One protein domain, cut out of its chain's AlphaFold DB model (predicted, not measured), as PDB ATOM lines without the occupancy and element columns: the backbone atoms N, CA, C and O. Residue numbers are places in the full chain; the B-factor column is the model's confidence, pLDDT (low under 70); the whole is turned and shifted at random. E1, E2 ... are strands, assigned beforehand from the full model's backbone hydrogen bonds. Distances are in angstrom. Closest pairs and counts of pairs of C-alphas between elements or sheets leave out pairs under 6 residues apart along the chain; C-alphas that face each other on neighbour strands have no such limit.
ATOM      1  N   LEU A   2     195.429 152.286 126.040       77.94
ATOM      2  CA  LEU A   2     196.875 152.192 126.246       77.94
ATOM      3  C   LEU A   2     197.204 152.886 127.568       77.94
ATOM      4  O   LEU A   2     196.786 154.026 127.767       77.94
ATOM      5  N   VAL A   3     197.919 152.210 128.461       74.50
ATOM      6  CA  VAL A   3     198.352 152.763 129.750       74.50
ATOM      7  C   VAL A   3     199.868 152.696 129.807       74.50
ATOM      8  O   VAL A   3     200.445 151.648 129.531       74.50
ATOM      9  N   HIS A   4     200.505 153.811 130.148       77.81
ATOM     10  CA  HIS A   4     201.954 153.895 130.265       77.81
ATOM     11  C   HIS A   4     202.347 154.597 131.557       77.81
ATOM     12  O   HIS A   4     201.877 155.699 131.859       77.81
ATOM     13  N   TRP A   5     203.246 153.955 132.290       75.69
ATOM     14  CA  TRP A   5     203.972 154.578 133.379       75.69
ATOM     15  C   TRP A   5     205.221 155.242 132.819       75.69
ATOM     16  O   TRP A   5     206.041 154.579 132.191       75.69
ATOM     17  N   THR A   6     205.360 156.545 133.048       70.38
ATOM     18  CA  THR A   6     206.399 157.342 132.380       70.38
ATOM     19  C   THR A   6     207.824 156.998 132.821       70.38
ATOM     20  O   THR A   6     208.739 157.297 132.067       70.38
ATOM     21  N   GLY A   7     208.027 156.311 133.960       71.31
ATOM     22  CA  GLY A   7     209.276 155.601 134.274       71.31
ATOM     23  C   GLY A   7     209.708 155.609 135.747       71.31
ATOM     24  O   GLY A   7     209.027 156.157 136.607       71.31
ATOM     25  N   LYS A   8     210.879 155.001 136.030       63.47
ATOM     26  CA  LYS A   8     211.352 154.482 137.345       63.47
ATOM     27  C   LYS A   8     211.309 155.431 138.563       63.47
ATOM     28  O   LYS A   8     211.500 154.972 139.686       63.47
ATOM     29  N   LYS A   9     211.086 156.733 138.370       66.25
ATOM     30  CA  LYS A   9     211.004 157.761 139.430       66.25
ATOM     31  C   LYS A   9     209.883 158.785 139.209       66.25
ATOM     32  O   LYS A   9     209.892 159.847 139.820       66.25
ATOM     33  N   SER A  10     208.952 158.491 138.309       73.31
ATOM     34  CA  SER A  10     207.838 159.371 137.991       73.31
ATOM     35  C   SER A  10     206.560 158.843 138.629       73.31
ATOM     36  O   SER A  10     206.254 157.660 138.525       73.31
ATOM     37  N   ASN A  11     205.778 159.725 139.239       85.31
ATOM     38  CA  ASN A  11     204.424 159.402 139.698       85.31
ATOM     39  C   ASN A  11     203.383 159.635 138.588       85.31
ATOM     40  O   ASN A  11     202.182 159.651 138.856       85.31
ATOM     41  N   VAL A  12     203.841 159.855 137.347       91.62
ATOM     42  CA  VAL A  12     202.983 160.206 136.217       91.62
ATOM     43  C   VAL A  12     202.586 158.972 135.416       91.62
ATOM     44  O   VAL A  12     203.441 158.263 134.867       91.62
ATOM     45  N   PHE A  13     201.275 158.775 135.294       92.94
ATOM     46  CA  PHE A  13     200.651 157.766 134.440       92.94
ATOM     47  C   PHE A  13     199.852 158.445 133.336       92.94
ATOM     48  O   PHE A  13     199.105 159.387 133.596       92.94
ATOM     49  N   ILE A  14     199.989 157.947 132.110       94.00
ATOM     50  CA  ILE A  14     199.257 158.445 130.946       94.00
ATOM     51  C   ILE A  14     198.362 157.327 130.429       94.00
ATOM     52  O   ILE A  14     198.831 156.227 130.125       94.00
ATOM     53  N   CYS A  15     197.074 157.624 130.300       95.25
ATOM     54  CA  CYS A  15     196.085 156.739 129.710       95.25
ATOM     55  C   CYS A  15     195.560 157.351 128.413       95.25
ATOM     56  O   CYS A  15     195.003 158.448 128.407       95.25
ATOM     57  N   LEU A  16     195.704 156.608 127.319       95.19
ATOM     58  CA  LEU A  16     195.130 156.926 126.019       95.19
ATOM     59  C   LEU A  16     193.979 155.955 125.726       95.19
ATOM     60  O   LEU A  16     194.176 154.760 125.467       95.19
ATOM     61  N   ALA A  17     192.756 156.472 125.762       93.25
ATOM     62  CA  ALA A  17     191.564 155.762 125.330       93.25
ATOM     63  C   ALA A  17     191.327 156.052 123.843       93.25
ATOM     64  O   ALA A  17     191.025 157.181 123.461       93.25
ATOM     65  N   ARG A  18     191.490 155.028 123.001       90.12
ATOM     66  CA  ARG A  18     191.313 155.111 121.547       90.12
ATOM     67  C   ARG A  18     190.574 153.888 121.017       90.12
ATOM     68  O   ARG A  18     190.707 152.802 121.593       90.12
ATOM     69  N   ASN A  19     189.861 154.066 119.910       82.81
ATOM     70  CA  ASN A  19     189.298 152.974 119.125       82.81
ATOM     71  C   ASN A  19     190.344 152.504 118.101       82.81
ATOM     72  O   ASN A  19     190.904 153.313 117.366       82.81
ATOM     73  N   THR A  20     190.645 151.206 118.084       73.62
ATOM     74  CA  THR A  20     191.632 150.599 117.175       73.62
ATOM     75  C   THR A  20     191.006 149.754 116.072       73.62
ATOM     76  O   THR A  20     191.730 149.263 115.211       73.62
ATOM     77  N   TRP A  21     189.686 149.548 116.098       68.12
ATOM     78  CA  TRP A  21     188.985 148.693 115.138       68.12
ATOM     79  C   TRP A  21     188.558 149.437 113.878       68.12
ATOM     80  O   TRP A  21     188.451 148.837 112.808       68.12
ATOM     81  N   GLU A  22     188.343 150.743 113.981       64.62
ATOM     82  CA  GLU A  22     187.873 151.551 112.864       64.62
ATOM     83  C   GLU A  22     189.033 152.182 112.092       64.62
ATOM     84  O   GLU A  22     190.002 152.686 112.657       64.62
ATOM     85  N   LYS A  23     188.930 152.165 110.758       72.06
ATOM     86  CA  LYS A  23     189.912 152.798 109.859       72.06
ATOM     87  C   LYS A  23     189.685 154.305 109.683       72.06
ATOM     88  O   LYS A  23     190.412 154.936 108.919       72.06
ATOM     89  N   VAL A  24     188.687 154.859 110.361       78.94
ATOM     90  CA  VAL A  24     188.273 156.263 110.299       78.94
ATOM     91  C   VAL A  24     188.799 156.985 111.547       78.94
ATOM     92  O   VAL A  24     188.865 156.357 112.606       78.94
ATOM     93  N   PRO A  25     189.197 158.270 111.464       84.00
ATOM     94  CA  PRO A  25     189.555 159.049 112.647       84.00
ATOM     95  C   PRO A  25     188.377 159.148 113.615       84.00
ATOM     96  O   PRO A  25     187.342 159.724 113.283       84.00
ATOM     97  N   ILE A  26     188.562 158.631 114.828       88.62
ATOM     98  CA  ILE A  26     187.594 158.751 115.920       88.62
ATOM     99  C   ILE A  26     188.281 159.474 117.067       88.62
ATOM    100  O   ILE A  26     189.396 159.087 117.432       88.62
ATOM    101  N   PRO A  27     187.632 160.488 117.663       91.94
ATOM    102  CA  PRO A  27     188.145 161.160 118.840       91.94
ATOM    103  C   PRO A  27     188.661 160.194 119.903       91.94
ATOM    104  O   PRO A  27     187.992 159.241 120.307       91.94
ATOM    105  N   SER A  28     189.872 160.472 120.359       94.19
ATOM    106  CA  SER A  28     190.493 159.794 121.493       94.19
ATOM    107  C   SER A  28     190.362 160.639 122.755       94.19
ATOM    108  O   SER A  28     190.190 161.854 122.669       94.19
ATOM    109  N   ALA A  29     190.509 160.014 123.920       95.50
ATOM    110  CA  ALA A  29     190.580 160.721 125.192       95.50
ATOM    111  C   ALA A  29     191.910 160.443 125.896       95.50
ATOM    112  O   ALA A  29     192.391 159.305 125.925       95.50
ATOM    113  N   VAL A  30     192.494 161.493 126.473       96.88
ATOM    114  CA  VAL A  30     193.774 161.431 127.185       96.88
ATOM    115  C   VAL A  30     193.549 161.796 128.641       96.88
ATOM    116  O   VAL A  30     193.003 162.855 128.945       96.88
ATOM    117  N   TYR A  31     194.010 160.933 129.539       96.94
ATOM    118  CA  TYR A  31     193.959 161.141 130.980       96.94
ATOM    119  C   TYR A  31     195.364 161.034 131.553       96.94
ATOM    120  O   TYR A  31     196.126 160.150 131.160       96.94
ATOM    121  N   ILE A  32     195.708 161.928 132.477       96.69
ATOM    122  CA  ILE A  32     197.026 161.938 133.111       96.69
ATOM    123  C   ILE A  32     196.856 161.996 134.623       96.69
ATOM    124  O   ILE A  32     196.198 162.898 135.141       96.69
ATOM    125  N   SER A  33     197.458 161.037 135.318       96.25
ATOM    126  CA  SER A  33     197.647 161.076 136.766       96.25
ATOM    127  C   SER A  33     199.026 161.640 137.077       96.25
ATOM    128  O   SER A  33     199.980 161.348 136.360       96.25
ATOM    129  N   TYR A  34     199.123 162.421 138.151       94.62
ATOM    130  CA  TYR A  34     200.380 162.962 138.688       94.62
ATOM    131  C   TYR A  34     200.662 162.468 140.119       94.62
ATOM    132  O   TYR A  34     201.598 162.929 140.769       94.62
ATOM    133  N   ASP A  35     199.838 161.545 140.614       93.00
ATOM    134  CA  ASP A  35     199.764 161.081 142.002       93.00
ATOM    135  C   ASP A  35     199.751 159.545 142.078       93.00
ATOM    136  O   ASP A  35     199.037 158.928 142.873       93.00
ATOM    137  N   SER A  36     200.556 158.922 141.218       89.69
ATOM    138  CA  SER A  36     200.753 157.474 141.159       89.69
ATOM    139  C   SER A  36     199.483 156.675 140.848       89.69
ATOM    140  O   SER A  36     199.313 155.555 141.319       89.69
ATOM    141  N   GLY A  37     198.592 157.246 140.036       91.31
ATOM    142  CA  GLY A  37     197.348 156.614 139.601       91.31
ATOM    143  C   GLY A  37     196.179 156.780 140.572       91.31
ATOM    144  O   GLY A  37     195.138 156.168 140.340       91.31
ATOM    145  N   SER A  38     196.322 157.589 141.629       93.12
ATOM    146  CA  SER A  38     195.253 157.812 142.614       93.12
ATOM    147  C   SER A  38     194.102 158.631 142.026       93.12
ATOM    148  O   SER A  38     192.933 158.329 142.267       93.12
ATOM    149  N   SER A  39     194.419 159.641 141.216       95.50
ATOM    150  CA  SER A  39     193.449 160.441 140.475       95.50
ATOM    151  C   SER A  39     193.934 160.736 139.057       95.50
ATOM    152  O   SER A  39     195.132 160.773 138.776       95.50
ATOM    153  N   TYR A  40     192.992 160.939 138.136       96.50
ATOM    154  CA  TYR A  40     193.283 161.203 136.730       96.50
ATOM    155  C   TYR A  40     192.628 162.502 136.279       96.50
ATOM    156  O   TYR A  40     191.419 162.688 136.405       96.50
ATOM    157  N   VAL A  41     193.434 163.383 135.690       97.56
ATOM    158  CA  VAL A  41     192.969 164.622 135.066       97.56
ATOM    159  C   VAL A  41     192.655 164.342 133.601       97.56
ATOM    160  O   VAL A  41     193.527 163.888 132.857       97.56
ATOM    161  N   ASN A  42     191.428 164.637 133.168       97.38
ATOM    162  CA  ASN A  42     191.070 164.599 131.752       97.38
ATOM    163  C   ASN A  42     191.781 165.744 131.010       97.38
ATOM    164  O   ASN A  42     191.602 166.915 131.336       97.38
ATOM    165  N   LYS A  43     192.610 165.398 130.024       97.06
ATOM    166  CA  LYS A  43     193.396 166.327 129.201       97.06
ATOM    167  C   LYS A  43     192.883 166.438 127.767       97.06
ATOM    168  O   LYS A  43     193.497 167.143 126.975       97.06
ATOM    169  N   THR A  44     191.776 165.779 127.428       95.31
ATOM    170  CA  THR A  44     191.237 165.683 126.057       95.31
ATOM    171  C   THR A  44     191.015 167.052 125.403       95.31
ATOM    172  O   THR A  44     191.273 167.215 124.216       95.31
ATOM    173  N   GLU A  45     190.651 168.072 126.182       94.56
ATOM    174  CA  GLU A  45     190.457 169.448 125.696       94.56
ATOM    175  C   GLU A  45     191.720 170.104 125.118       94.56
ATOM    176  O   GLU A  45     191.640 170.986 124.264       94.56
ATOM    177  N   LEU A  46     192.901 169.630 125.515       95.50
ATOM    178  CA  LEU A  46     194.174 170.091 124.961       95.50
ATOM    179  C   LEU A  46     194.475 169.488 123.576       95.50
ATOM    180  O   LEU A  46     195.395 169.939 122.894       95.50
ATOM    181  N   PHE A  47     193.687 168.499 123.146       95.62
ATOM    182  CA  PHE A  47     193.809 167.787 121.875       95.62
ATOM    183  C   PHE A  47     192.686 168.182 120.910       95.62
ATOM    184  O   PHE A  47     191.998 167.339 120.339       95.62
ATOM    185  N   THR A  48     192.470 169.482 120.750       92.50
ATOM    186  CA  THR A  48     191.490 170.031 119.806       92.50
ATOM    187  C   THR A  48     192.115 170.278 118.438       92.50
ATOM    188  O   THR A  48     193.269 170.693 118.330       92.50
ATOM    189  N   LEU A  49     191.332 170.077 117.386       89.88
ATOM    190  CA  LEU A  49     191.664 170.476 116.024       89.88
ATOM    191  C   LEU A  49     191.225 171.926 115.798       89.88
ATOM    192  O   LEU A  49     190.291 172.408 116.438       89.88
ATOM    193  N   ASP A  50     191.896 172.629 114.887       80.19
ATOM    194  CA  ASP A  50     191.600 174.045 114.619       80.19
ATOM    195  C   ASP A  50     190.244 174.241 113.908       80.19
ATOM    196  O   ASP A  50     189.692 175.339 113.902       80.19
ATOM    197  N   SER A  51     189.676 173.178 113.329       68.31
ATOM    198  CA  SER A  51     188.370 173.183 112.673       68.31
ATOM    199  C   SER A  51     187.258 172.627 113.580       68.31
ATOM    200  O   SER A  51     187.298 171.487 114.049       68.31
ATOM    201  N   ASN A  52     186.203 173.428 113.764       64.38
ATOM    202  CA  ASN A  52     184.881 173.022 114.268       64.38
ATOM    203  C   ASN A  52     184.818 172.393 115.675       64.38
ATOM    204  O   ASN A  52     183.960 171.542 115.907       64.38
ATOM    205  N   ASN A  53     185.684 172.787 116.619       71.69
ATOM    206  CA  ASN A  53     185.716 172.208 117.978       71.69
ATOM    207  C   ASN A  53     185.797 170.666 117.982       71.69
ATOM    208  O   ASN A  53     185.322 170.005 118.905       71.69
ATOM    209  N   SER A  54     186.376 170.081 116.933       88.19
ATOM    210  CA  SER A  54     186.566 168.637 116.841       88.19
ATOM    211  C   SER A  54     187.826 168.213 117.599       88.19
ATOM    212  O   SER A  54     188.764 168.994 117.773       88.19
ATOM    213  N   PHE A  55     187.844 166.977 118.091       93.12
ATOM    214  CA  PHE A  55     188.958 166.436 118.871       93.12
ATOM    215  C   PHE A  55     189.862 165.546 118.020       93.12
ATOM    216  O   PHE A  55     189.423 164.912 117.061       93.12
ATOM    217  N   ALA A  56     191.129 165.478 118.414       94.19
ATOM    218  CA  ALA A  56     192.132 164.642 117.782       94.19
ATOM    219  C   ALA A  56     191.824 163.144 117.941       94.19
ATOM    220  O   ALA A  56     191.330 162.678 118.974       94.19
ATOM    221  N   SER A  57     192.224 162.374 116.935       94.12
ATOM    222  CA  SER A  57     192.260 160.914 116.944       94.12
ATOM    223  C   SER A  57     193.688 160.455 117.250       94.12
ATOM    224  O   SER A  57     194.397 159.954 116.374       94.12
ATOM    225  N   VAL A  58     194.133 160.651 118.494       94.56
ATOM    226  CA  VAL A  58     195.481 160.272 118.937       94.56
ATOM    227  C   VAL A  58     195.661 158.754 118.827       94.56
ATOM    228  O   VAL A  58     194.959 157.965 119.462       94.56
ATOM    229  N   ASP A  59     196.632 158.344 118.012       90.38
ATOM    230  CA  ASP A  59     196.933 156.942 117.717       90.38
ATOM    231  C   ASP A  59     197.917 156.359 118.737       90.38
ATOM    232  O   ASP A  59     197.683 155.291 119.300       90.38
ATOM    233  N   LYS A  60     199.008 157.075 119.002       92.38
ATOM    234  CA  LYS A  60     200.079 156.670 119.918       92.38
ATOM    235  C   LYS A  60     200.684 157.894 120.588       92.38
ATOM    236  O   LYS A  60     200.513 159.020 120.122       92.38
ATOM    237  N   PHE A  61     201.434 157.657 121.652       95.38
ATOM    238  CA  PHE A  61     202.347 158.641 122.207       95.38
ATOM    239  C   PHE A  61     203.702 158.010 122.478       95.38
ATOM    240  O   PHE A  61     203.811 156.797 122.649       95.38
ATOM    241  N   TYR A  62     204.713 158.864 122.503       95.56
ATOM    242  CA  TYR A  62     206.110 158.500 122.633       95.56
ATOM    243  C   TYR A  62     206.714 159.340 123.745       95.56
ATOM    244  O   TYR A  62     206.527 160.557 123.781       95.56
ATOM    245  N   THR A  63     207.436 158.688 124.644       94.25
ATOM    246  CA  THR A  63     208.187 159.311 125.735       94.25
ATOM    247  C   THR A  63     209.669 159.202 125.437       94.25
ATOM    248  O   THR A  63     210.137 158.146 125.010       94.25
ATOM    249  N   HIS A  64     210.431 160.251 125.719       94.94
ATOM    250  CA  HIS A  64     211.879 160.116 125.700       94.94
ATOM    251  C   HIS A  64     212.345 159.237 126.873       94.94
ATOM    252  O   HIS A  64     211.942 159.456 128.016       94.94
ATOM    253  N   SER A  65     213.243 158.282 126.616       91.06
ATOM    254  CA  SER A  65     213.719 157.301 127.608       91.06
ATOM    255  C   SER A  65     214.368 157.950 128.844       91.06
ATOM    256  O   SER A  65     214.011 157.625 129.977       91.06
ATOM    257  N   SER A  66     215.275 158.910 128.627       91.44
ATOM    258  CA  SER A  66     215.981 159.651 129.691       91.44
ATOM    259  C   SER A  66     215.243 160.886 130.237       91.44
ATOM    260  O   SER A  66     215.422 161.231 131.402       91.44
ATOM    261  N   TYR A  67     214.409 161.553 129.430       94.06
ATOM    262  CA  TYR A  67     213.722 162.807 129.770       94.06
ATOM    263  C   TYR A  67     212.208 162.631 129.637       94.06
ATOM    264  O   TYR A  67     211.563 163.147 128.728       94.06
ATOM    265  N   GLN A  68     211.635 161.866 130.560       91.06
ATOM    266  CA  GLN A  68     210.261 161.347 130.495       91.06
ATOM    267  C   GLN A  68     209.170 162.435 130.499       91.06
ATOM    268  O   GLN A  68     208.017 162.171 130.167       91.06
ATOM    269  N   ASN A  69     209.528 163.671 130.855       94.00
ATOM    270  CA  ASN A  69     208.663 164.846 130.763       94.00
ATOM    271  C   ASN A  69     208.429 165.319 129.321       94.00
ATOM    272  O   ASN A  69     207.485 166.081 129.092       94.00
ATOM    273  N   PHE A  70     209.269 164.888 128.375       96.69
ATOM    274  CA  PHE A  70     209.113 165.135 126.949       96.69
ATOM    275  C   PHE A  70     208.279 164.024 126.320       96.69
ATOM    276  O   PHE A  70     208.696 162.865 126.256       96.69
ATOM    277  N   ILE A  71     207.082 164.394 125.868       97.31
ATOM    278  CA  ILE A  71     206.110 163.463 125.300       97.31
ATOM    279  C   ILE A  71     205.593 164.039 123.990       97.31
ATOM    280  O   ILE A  71     205.279 165.230 123.903       97.31
ATOM    281  N   VAL A  72     205.481 163.178 122.984       98.19
ATOM    282  CA  VAL A  72     204.883 163.492 121.687       98.19
ATOM    283  C   VAL A  72     203.717 162.543 121.460       98.19
ATOM    284  O   VAL A  72     203.900 161.333 121.369       98.19
ATOM    285  N   PHE A  73     202.513 163.089 121.369       98.00
ATOM    286  CA  PHE A  73     201.314 162.370 120.954       98.00
ATOM    287  C   PHE A  73     201.116 162.569 119.453       98.00
ATOM    288  O   PHE A  73     201.309 163.670 118.937       98.00
ATOM    289  N   MET A  74     200.718 161.514 118.755       96.81
ATOM    290  CA  MET A  74     200.641 161.485 117.299       96.81
ATOM    291  C   MET A  74     199.210 161.218 116.841       96.81
ATOM    292  O   MET A  74     198.617 160.198 117.191       96.81
ATOM    293  N   ASP A  75     198.685 162.107 116.003       95.25
ATOM    294  CA  ASP A  75     197.444 161.919 115.259       95.25
ATOM    295  C   ASP A  75     197.776 161.803 113.769       95.25
ATOM    296  O   ASP A  75     198.028 162.789 113.067       95.25
ATOM    297  N   LYS A  76     197.787 160.559 113.285       92.81
ATOM    298  CA  LYS A  76     198.116 160.259 111.890       92.81
ATOM    299  C   LYS A  76     197.043 160.726 110.912       92.81
ATOM    300  O   LYS A  76     197.366 161.044 109.777       92.81
ATOM    301  N   TYR A  77     195.775 160.759 111.306       91.69
ATOM    302  CA  TYR A  77     194.690 161.070 110.375       91.69
ATOM    303  C   TYR A  77     194.602 162.568 110.111       91.69
ATOM    304  O   TYR A  77     194.442 162.986 108.968       91.69
ATOM    305  N   ASN A  78     194.781 163.368 111.162       93.62
ATOM    306  CA  ASN A  78     194.719 164.822 111.071       93.62
ATOM    307  C   ASN A  78     196.082 165.474 110.802       93.62
ATOM    308  O   ASN A  78     196.150 166.695 110.690       93.62
ATOM    309  N   LYS A  79     197.157 164.679 110.666       95.50
ATOM    310  CA  LYS A  79     198.534 165.154 110.440       95.50
ATOM    311  C   LYS A  79     198.984 166.132 111.528       95.50
ATOM    312  O   LYS A  79     199.495 167.215 111.247       95.50
ATOM    313  N   MET A  80     198.769 165.748 112.782       95.94
ATOM    314  CA  MET A  80     199.100 166.571 113.943       95.94
ATOM    315  C   MET A  80     200.015 165.808 114.893       95.94
ATOM    316  O   MET A  80     199.824 164.615 115.142       95.94
ATOM    317  N   LEU A  81     200.960 166.526 115.489       97.81
ATOM    318  CA  LEU A  81     201.577 166.132 116.746       97.81
ATOM    319  C   LEU A  81     201.092 167.056 117.857       97.81
ATOM    320  O   LEU A  81     200.785 168.230 117.642       97.81
ATOM    321  N   TYR A  82     201.072 166.522 119.066       98.00
ATOM    322  CA  TYR A  82     200.843 167.281 120.283       98.00
ATOM    323  C   TYR A  82     202.028 167.023 121.202       98.00
ATOM    324  O   TYR A  82     202.279 165.885 121.590       98.00
ATOM    325  N   ALA A  83     202.797 168.061 121.500       97.75
ATOM    326  CA  ALA A  83     204.089 167.941 122.159       97.75
ATOM    327  C   ALA A  83     204.076 168.648 123.516       97.75
ATOM    328  O   ALA A  83     203.518 169.736 123.665       97.75
ATOM    329  N   THR A  84     204.707 168.051 124.519       98.00
ATOM    330  CA  THR A  84     204.808 168.610 125.873       98.00
ATOM    331  C   THR A  84     206.204 168.396 126.435       98.00
ATOM    332  O   THR A  84     206.858 167.410 126.109       98.00
ATOM    333  N   LYS A  85     206.655 169.336 127.270       97.00
ATOM    334  CA  LYS A  85     207.938 169.285 127.993       97.00
ATOM    335  C   LYS A  85     207.732 169.182 129.512       97.00
ATOM    336  O   LYS A  85     208.678 169.342 130.278       97.00
ATOM    337  N   ASN A  86     206.491 168.995 129.963       95.81
ATOM    338  CA  ASN A  86     206.095 169.049 131.370       95.81
ATOM    339  C   ASN A  86     205.004 168.020 131.699       95.81
ATOM    340  O   ASN A  86     204.016 168.345 132.352       95.81
ATOM    341  N   PHE A  87     205.178 166.780 131.230       94.69
ATOM    342  CA  PHE A  87     204.275 165.663 131.546       94.69
ATOM    343  C   PHE A  87     202.810 165.881 131.115       94.69
ATOM    344  O   PHE A  87     201.897 165.302 131.691       94.69
ATOM    345  N   GLY A  88     202.564 166.715 130.101       95.19
ATOM    346  CA  GLY A  88     201.210 167.004 129.620       95.19
ATOM    347  C   GLY A  88     200.439 168.007 130.481       95.19
ATOM    348  O   GLY A  88     199.216 168.114 130.351       95.19
ATOM    349  N   ILE A  89     201.129 168.771 131.341       95.69
ATOM    350  CA  ILE A  89     200.528 169.928 132.017       95.69
ATOM    351  C   ILE A  89     200.097 170.950 130.964       95.69
ATOM    352  O   ILE A  89     198.929 171.340 130.954       95.69
ATOM    353  N   SER A  90     201.005 171.305 130.050       96.12
ATOM    354  CA  SER A  90     200.709 172.075 128.841       96.12
ATOM    355  C   SER A  90     201.072 171.282 127.589       96.12
ATOM    356  O   SER A  90     201.990 170.458 127.594       96.12
ATOM    357  N   ILE A  91     200.327 171.523 126.511       97.06
ATOM    358  CA  ILE A  91     200.458 170.803 125.245       97.06
ATOM    359  C   ILE A  91     200.512 171.816 124.106       97.06
ATOM    360  O   ILE A  91     199.643 172.676 123.983       97.06
ATOM    361  N   ARG A  92     201.543 171.703 123.268       96.31
ATOM    362  CA  ARG A  92     201.699 172.466 122.031       96.31
ATOM    363  C   ARG A  92     201.187 171.646 120.858       96.31
ATOM    364  O   ARG A  92     201.602 170.503 120.686       96.31
ATOM    365  N   LYS A  93     200.352 172.253 120.019       96.38
ATOM    366  CA  LYS A  93     199.921 171.671 118.745       96.38
ATOM    367  C   LYS A  93     200.985 171.909 117.676       96.38
ATOM    368  O   LYS A  93     201.518 173.010 117.574       96.38
ATOM    369  N   VAL A  94     201.270 170.888 116.882       96.69
ATOM    370  CA  VAL A  94     202.228 170.927 115.776       96.69
ATOM    371  C   VAL A  94     201.535 170.353 114.549       96.69
ATOM    372  O   VAL A  94     201.203 169.170 114.513       96.69
ATOM    373  N   LYS A  95     201.302 171.195 113.544       96.12
ATOM    374  CA  LYS A  95     200.698 170.778 112.278       96.12
ATOM    375  C   LYS A  95     201.772 170.269 111.327       96.12
ATOM    376  O   LYS A  95     202.782 170.935 111.130       96.12
TER     377      LYS A  95
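What this domain is: This is residues 2 to 95 of the 313 residues of the protein "Sortilin-Vps10 domain-containing protein" of Oncopeltus fasciatus (UniProt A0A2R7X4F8). Two antiparallel sheets, E1-E2-E3 and E4-E5-E6-E7, form a wedge, closest where E4 comes by E2, at the C-alphas of Leu 16 and Lys 60, 7.9 A apart, with E1 and E4 near each other and unnamed residues 34 to 59 along its open side. There is little regular structure: seven strands, E1 to E7 in order, all strand by class, hold 32 of 94 printed residues. The whole is compact, radius of gyration of the C-alphas 12.8 A, spanning 37 by 24 by 21 A.

How they stand to each other: E1 (residues 2 to 5), E2 (13 to 17) and E3 (29 to 33) make a meander, each strand the antiparallel neighbour of the one before; within hydrogen-bond range are N 4 and O 14, 2.9 A, and N 15 and O 31, 2.8 A. E4 (60 to 63), E5 (71 to 75), E6 (80 to 84) and E7 (92 to 95) make another, with N 62 and O 72, N 73 and O 82, N 81 and O 94 at 2.8 A. E3 and E7 are apart.

Where its parts are: E1 begins at C-alpha 2 (196.875, 152.192, 126.246); E7 ends at C-alpha 95 (200.698, 170.778, 112.278). E3 measures 13.6 A from first to last C-alpha.

The domain as a whole: The printed part has no cut. Links E2 to E3 and E3 to E4 are long. Residues 8 to 9, 21 to 22 and 51 to 52 have pLDDT under 70.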